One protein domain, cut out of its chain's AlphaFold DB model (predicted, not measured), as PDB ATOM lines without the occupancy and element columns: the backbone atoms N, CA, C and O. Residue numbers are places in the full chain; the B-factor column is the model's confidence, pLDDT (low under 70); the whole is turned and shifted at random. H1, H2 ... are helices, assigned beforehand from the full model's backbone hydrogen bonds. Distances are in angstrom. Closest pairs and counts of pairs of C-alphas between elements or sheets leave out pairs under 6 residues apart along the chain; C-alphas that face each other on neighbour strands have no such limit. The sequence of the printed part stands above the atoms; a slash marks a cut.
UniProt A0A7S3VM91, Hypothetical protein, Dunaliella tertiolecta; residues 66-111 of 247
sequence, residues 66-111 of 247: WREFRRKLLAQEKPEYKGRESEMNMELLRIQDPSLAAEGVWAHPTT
ATOM      1  N   TRP A  66      38.411  34.481  44.259       68.12
ATOM      2  CA  TRP A  66      39.303  35.641  44.210       68.12
ATOM      3  C   TRP A  66      39.441  36.256  42.802       68.12
ATOM      4  O   TRP A  66      39.797  37.432  42.678       68.12
ATOM      5  N   ARG A  67      39.146  35.507  41.723       63.47
ATOM      6  CA  ARG A  67      39.188  36.035  40.347       63.47
ATOM      7  C   ARG A  67      38.028  36.978  40.067       63.47
ATOM      8  O   ARG A  67      38.213  37.977  39.370       63.47
ATOM      9  N   GLU A  68      36.844  36.686  40.594       70.25
ATOM     10  CA  GLU A  68      35.675  37.558  40.439       70.25
ATOM     11  C   GLU A  68      35.817  38.827  41.269       70.25
ATOM     12  O   GLU A  68      35.534  39.923  40.781       70.25
ATOM     13  N   PHE A  69      36.336  38.684  42.487       70.38
ATOM     14  CA  PHE A  69      36.728  39.809  43.327       70.38
ATOM     15  C   PHE A  69      37.719  40.730  42.596       70.38
ATOM     16  O   PHE A  69      37.467  41.928  42.452       70.38
ATOM     17  N   ARG A  70      38.787  40.164  42.012       69.69
ATOM     18  CA  ARG A  70      39.755  40.927  41.207       69.69
ATOM     19  C   ARG A  70      39.106  41.607  39.998       69.69
ATOM     20  O   ARG A  70      39.413  42.762  39.716       69.69
ATOM     21  N   ARG A  71      38.189  40.929  39.296       72.25
ATOM     22  CA  ARG A  71      37.444  41.501  38.159       72.25
ATOM     23  C   ARG A  71      36.646  42.744  38.574       72.25
ATOM     24  O   ARG A  71      36.636  43.725  37.834       72.25
ATOM     25  N   LYS A  72      36.011  42.718  39.753       77.06
ATOM     26  CA  LYS A  72      35.281  43.869  40.315       77.06
ATOM     27  C   LYS A  72      36.225  45.033  40.640       77.06
ATOM     28  O   LYS A  72      35.904  46.164  40.287       77.06
ATOM     29  N   LEU A  73      37.393  44.763  41.234       71.06
ATOM     30  CA  LEU A  73      38.396  45.799  41.529       71.06
ATOM     31  C   LEU A  73      38.947  46.458  40.259       71.06
ATOM     32  O   LEU A  73      38.981  47.682  40.176       71.06
ATOM     33  N   LEU A  74      39.298  45.660  39.245       70.44
ATOM     34  CA  LEU A  74      39.740  46.151  37.934       70.44
ATOM     35  C   LEU A  74      38.711  47.076  37.278       70.44
ATOM     36  O   LEU A  74      39.065  48.114  36.729       70.44
ATOM     37  N   ALA A  75      37.425  46.723  37.352       74.19
ATOM     38  CA  ALA A  75      36.352  47.543  36.793       74.19
ATOM     39  C   ALA A  75      36.196  48.904  37.503       74.19
ATOM     40  O   ALA A  75      35.665  49.844  36.913       74.19
ATOM     41  N   GLN A  76      36.647  49.009  38.755       70.38
ATOM     42  CA  GLN A  76      36.594  50.229  39.567       70.38
ATOM     43  C   GLN A  76      37.926  51.005  39.579       70.38
ATOM     44  O   GLN A  76      37.999  52.091  40.161       70.38
ATOM     45  N   GLU A  77      38.973  50.483  38.932       67.00
ATOM     46  CA  GLU A  77      40.310  51.071  38.914       67.00
ATOM     47  C   GLU A  77      40.316  52.386  38.117       67.00
ATOM     48  O   GLU A  77      40.110  52.422  36.901       67.00
ATOM     49  N   LYS A  78      40.557  53.507  38.806       62.66
ATOM     50  CA  LYS A  78      40.737  54.812  38.153       62.66
ATOM     51  C   LYS A  78      42.206  54.989  37.744       62.66
ATOM     52  O   LYS A  78      43.091  54.587  38.496       62.66
ATOM     53  N   PRO A  79      42.497  55.673  36.621       61.25
ATOM     54  CA  PRO A  79      43.863  55.848  36.112       61.25
ATOM     55  C   PRO A  79      44.813  56.558  37.092       61.25
ATOM     56  O   PRO A  79      46.017  56.324  37.051       61.25
ATOM     57  N   GLU A  80      44.281  57.380  37.999       56.44
ATOM     58  CA  GLU A  80      45.034  58.046  39.074       56.44
ATOM     59  C   GLU A  80      45.627  57.066  40.098       56.44
ATOM     60  O   GLU A  80      46.624  57.379  40.747       56.44
ATOM     61  N   TYR A  81      45.038  55.874  40.215       53.78
ATOM     62  CA  TYR A  81      45.492  54.796  41.081       53.78
ATOM     63  C   TYR A  81      46.260  53.726  40.308       53.78
ATOM     64  O   TYR A  81      46.419  52.637  40.826       53.78
ATOM     65  N   LYS A  82      46.783  53.967  39.099       58.62
ATOM     66  CA  LYS A  82      47.741  53.000  38.539       58.62
ATOM     67  C   LYS A  82      48.944  52.903  39.477       58.62
ATOM     68  O   LYS A  82      49.647  53.890  39.708       58.62
ATOM     69  N   GLY A  83      49.142  51.718  40.058       58.72
ATOM     70  CA  GLY A  83      50.285  51.432  40.915       58.72
ATOM     71  C   GLY A  83      51.581  51.806  40.198       58.72
ATOM     72  O   GLY A  83      51.708  51.629  38.988       58.72
ATOM     73  N   ARG A  84      52.547  52.366  40.930       62.03
ATOM     74  CA  ARG A  84      53.870  52.633  40.360       62.03
ATOM     75  C   ARG A  84      54.546  51.301  40.062       62.03
ATOM     76  O   ARG A  84      54.934  50.592  40.988       62.03
ATOM     77  N   GLU A  85      54.698  50.981  38.789       69.12
ATOM     78  CA  GLU A  85      55.515  49.856  38.353       69.12
ATOM     79  C   GLU A  85      56.997  50.223  38.505       69.12
ATOM     80  O   GLU A  85      57.439  51.297  38.095       69.12
ATOM     81  N   SER A  86      57.770  49.343  39.138       78.25
ATOM     82  CA  SER A  86      59.227  49.468  39.174       78.25
ATOM     83  C   SER A  86      59.791  48.829  37.912       78.25
ATOM     84  O   SER A  86      59.696  47.611  37.760       78.25
ATOM     85  N   GLU A  87      60.408  49.624  37.033       83.25
ATOM     86  CA  GLU A  87      61.041  49.124  35.801       83.25
ATOM     87  C   GLU A  87      62.042  48.000  36.091       83.25
ATOM     88  O   GLU A  87      62.053  46.982  35.405       83.25
ATOM     89  N   MET A  88      62.823  48.139  37.165       83.31
ATOM     90  CA  MET A  88      63.808  47.137  37.570       83.31
ATOM     91  C   MET A  88      63.156  45.821  38.013       83.31
ATOM     92  O   MET A  88      63.662  44.748  37.693       83.31
ATOM     93  N   ASN A  89      62.012  45.879  38.706       82.62
ATOM     94  CA  ASN A  89      61.281  44.666  39.081       82.62
ATOM     95  C   ASN A  89      60.630  44.011  37.860       82.62
ATOM     96  O   ASN A  89      60.617  42.787  37.773       82.62
ATOM     97  N   MET A  90      60.119  44.809  36.919       84.88
ATOM     98  CA  MET A  90      59.544  44.296  35.674       84.88
ATOM     99  C   MET A  90      60.601  43.622  34.803       84.88
ATOM    100  O   MET A  90      60.327  42.579  34.216       84.88
ATOM    101  N   GLU A  91      61.817  44.162  34.755       88.94
ATOM    102  CA  GLU A  91      62.917  43.538  34.021       88.94
ATOM    103  C   GLU A  91      63.342  42.207  34.649       88.94
ATOM    104  O   GLU A  91      63.473  41.202  33.952       88.94
ATOM    105  N   LEU A  92      63.460  42.156  35.979       89.00
ATOM    106  CA  LEU A  92      63.712  40.900  36.689       89.00
ATOM    107  C   LEU A  92      62.597  39.874  36.454       89.00
ATOM    108  O   LEU A  92      62.891  38.701  36.230       89.00
ATOM    109  N   LEU A  93      61.332  40.303  36.466       85.94
ATOM    110  CA  LEU A  93      60.192  39.424  36.215       85.94
ATOM    111  C   LEU A  93      60.218  38.865  34.788       85.94
ATOM    112  O   LEU A  93      60.005  37.672  34.615       85.94
ATOM    113  N   ARG A  94      60.551  39.682  33.777       90.06
ATOM    114  CA  ARG A  94      60.709  39.217  32.386       90.06
ATOM    115  C   ARG A  94      61.774  38.136  32.248       90.06
ATOM    116  O   ARG A  94      61.604  37.232  31.438       90.06
ATOM    117  N   ILE A  95      62.854  38.227  33.022       92.31
ATOM    118  CA  ILE A  95      63.919  37.217  33.028       92.31
ATOM    119  C   ILE A  95      63.453  35.934  33.733       92.31
ATOM    120  O   ILE A  95      63.763  34.838  33.273       92.31
ATOM    121  N   GLN A  96      62.740  36.063  34.855       91.88
ATOM    122  CA  GLN A  96      62.337  34.928  35.691       91.88
ATOM    123  C   GLN A  96      61.142  34.156  35.126       91.88
ATOM    124  O   GLN A  96      61.149  32.927  35.147       91.88
ATOM    125  N   ASP A  97      60.127  34.865  34.633       89.56
ATOM    126  CA  ASP A  97      58.901  34.291  34.084       89.56
ATOM    127  C   ASP A  97      58.296  35.224  33.012       89.56
ATOM    128  O   ASP A  97      57.482  36.103  33.318       89.56
ATOM    129  N   PRO A  98      58.664  35.038  31.728       89.12
ATOM    130  CA  PRO A  98      58.135  35.839  30.626       89.12
ATOM    131  C   PRO A  98      56.614  35.743  30.465       89.12
ATOM    132  O   PRO A  98      55.999  36.676  29.951       89.12
ATOM    133  N   SER A  99      56.007  34.623  30.874       85.50
ATOM    134  CA  SER A  99      54.564  34.416  30.746       85.50
ATOM    135  C   SER A  99      53.805  35.270  31.756       85.50
ATOM    136  O   SER A  99      52.909  36.016  31.368       85.50
ATOM    137  N   LEU A 100      54.259  35.269  33.011       80.56
ATOM    138  CA  LEU A 100      53.720  36.111  34.072       80.56
ATOM    139  C   LEU A 100      54.029  37.595  33.835       80.56
ATOM    140  O   LEU A 100      53.204  38.451  34.130       80.56
ATOM    141  N   ALA A 101      55.193  37.916  33.260       82.94
ATOM    142  CA  ALA A 101      55.543  39.285  32.879       82.94
ATOM    143  C   ALA A 101      54.667  39.849  31.746       82.94
ATOM    144  O   ALA A 101      54.551  41.069  31.614       82.94
ATOM    145  N   ALA A 102      54.099  38.977  30.905       82.75
ATOM    146  CA  ALA A 102      53.145  39.351  29.866       82.75
ATOM    147  C   ALA A 102      51.720  39.534  30.417       82.75
ATOM    148  O   ALA A 102      50.885  40.158  29.758       82.75
ATOM    149  N   GLU A 103      51.433  39.018  31.616       78.94
ATOM    150  CA  GLU A 103      50.196  39.326  32.321       78.94
ATOM    151  C   GLU A 103      50.212  40.783  32.812       78.94
ATOM    152  O   GLU A 103      51.241  41.335  33.202       78.94
ATOM    153  N   GLY A 104      49.046  41.434  32.801       67.94
ATOM    154  CA  GLY A 104      48.895  42.750  33.425       67.94
ATOM    155  C   GLY A 104      49.080  42.680  34.944       67.94
ATOM    156  O   GLY A 104      48.966  41.604  35.538       67.94
ATOM    157  N   VAL A 105      49.310  43.834  35.583       65.88
ATOM    158  CA  VAL A 105      49.547  43.940  37.033       65.88
ATOM    159  C   VAL A 105      48.542  43.089  37.820       65.88
ATOM    160  O   VAL A 105      47.321  43.237  37.704       65.88
ATOM    161  N   TRP A 106      49.077  42.142  38.595       64.25
ATOM    162  CA  TRP A 106      48.287  41.158  39.335       64.25
ATOM    163  C   TRP A 106      47.714  41.696  40.650       64.25
ATOM    164  O   TRP A 106      46.788  41.101  41.201       64.25
ATOM    165  N   ALA A 107      48.228  42.834  41.117       69.38
ATOM    166  CA  ALA A 107      47.803  43.524  42.324       69.38
ATOM    167  C   ALA A 107      47.212  44.899  41.986       69.38
ATOM    168  O   ALA A 107      47.818  45.677  41.253       69.38
ATOM    169  N   HIS A 108      46.061  45.218  42.572       66.94
ATOM    170  CA  HIS A 108      45.449  46.539  42.454       66.94
ATOM    171  C   HIS A 108      45.704  47.323  43.737       66.94
ATOM    172  O   HIS A 108      45.633  46.749  44.829       66.94
ATOM    173  N   PRO A 109      46.021  48.619  43.651       70.62
ATOM    174  CA  PRO A 109      46.130  49.432  44.842       70.62
ATOM    175  C   PRO A 109      44.753  49.579  45.475       70.62
ATOM    176  O   PRO A 109      43.786  49.984  44.835       70.62
ATOM    177  N   THR A 110      44.699  49.273  46.762       73.06
ATOM    178  CA  THR A 110      43.523  49.473  47.595       73.06
ATOM    179  C   THR A 110      43.825  50.536  48.640       73.06
ATOM    180  O   THR A 110      44.942  50.632  49.156       73.06
ATOM    181  N   THR A 111      42.838  51.382  48.922       72.38
ATOM    182  CA  THR A 111      42.905  52.370  50.005       72.38
ATOM    183  C   THR A 111      42.324  51.827  51.307       72.38
ATOM    184  O   THR A 111      42.437  52.491  52.337       72.38
TER     185      THR A 111
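What this domain is: This is residues 66 to 111 of the 247 residues of the protein "Hypothetical protein" of Dunaliella tertiolecta (UniProt A0A7S3VM91). This is a loose, open frame: the longest helix, H1, stands alone at one end, and a compact pair, H2 with the short H3 folded back on it, makes the other end. Residues 77 to 86 cross from H1 to H2, and residues 103 to 111 lead from H3 back toward the H1 end, while H1 and H2 run in roughly opposite directions. The printed part has 46 residues with three named helices, H1, H2 and H3 in chain order, and no named strand; the class is all helix. The whole is loose, with a radius of gyration of the C-alphas of 12.0 A and spans of 31 by 22 by 14 A.

How they stand to each other: Begin with H1, residues 66 to 76, which touches no helix. Look next at H2, residues 87 to 96, which is apart from H1. H3, residues 98 to 102, is apart from H1 too, but it touches H2: the closest C-alphas of the two, those of Arg 94 and Ala 101, are 5.2 A apart. In H1, H2 and H3 every O i to N i+4 pair is within hydrogen-bond range.

Where its parts are: Find C-alpha 66 at (39.303, 35.641, 44.210); from there H1 runs 15.5 A to C-alpha 76. H2 begins at C-alpha 87, at (61.041, 49.124, 35.801), and runs 14.3 A to C-alpha 96. H3 ends at C-alpha 102, at (53.145, 39.351, 29.866).

The domain as a whole: The C-alphas of Ile 95 and Thr 111, the two farthest apart, are 31.0 A apart. The printed part has no cut. The link from H1 to H2 is short, with 10 residues, and that from H2 to H3 is tight, with 1. The mean pLDDT of the printed part is 74.3; look for values under 70 at residues 66 to 67, 70, 77 to 85 and 104 to 108.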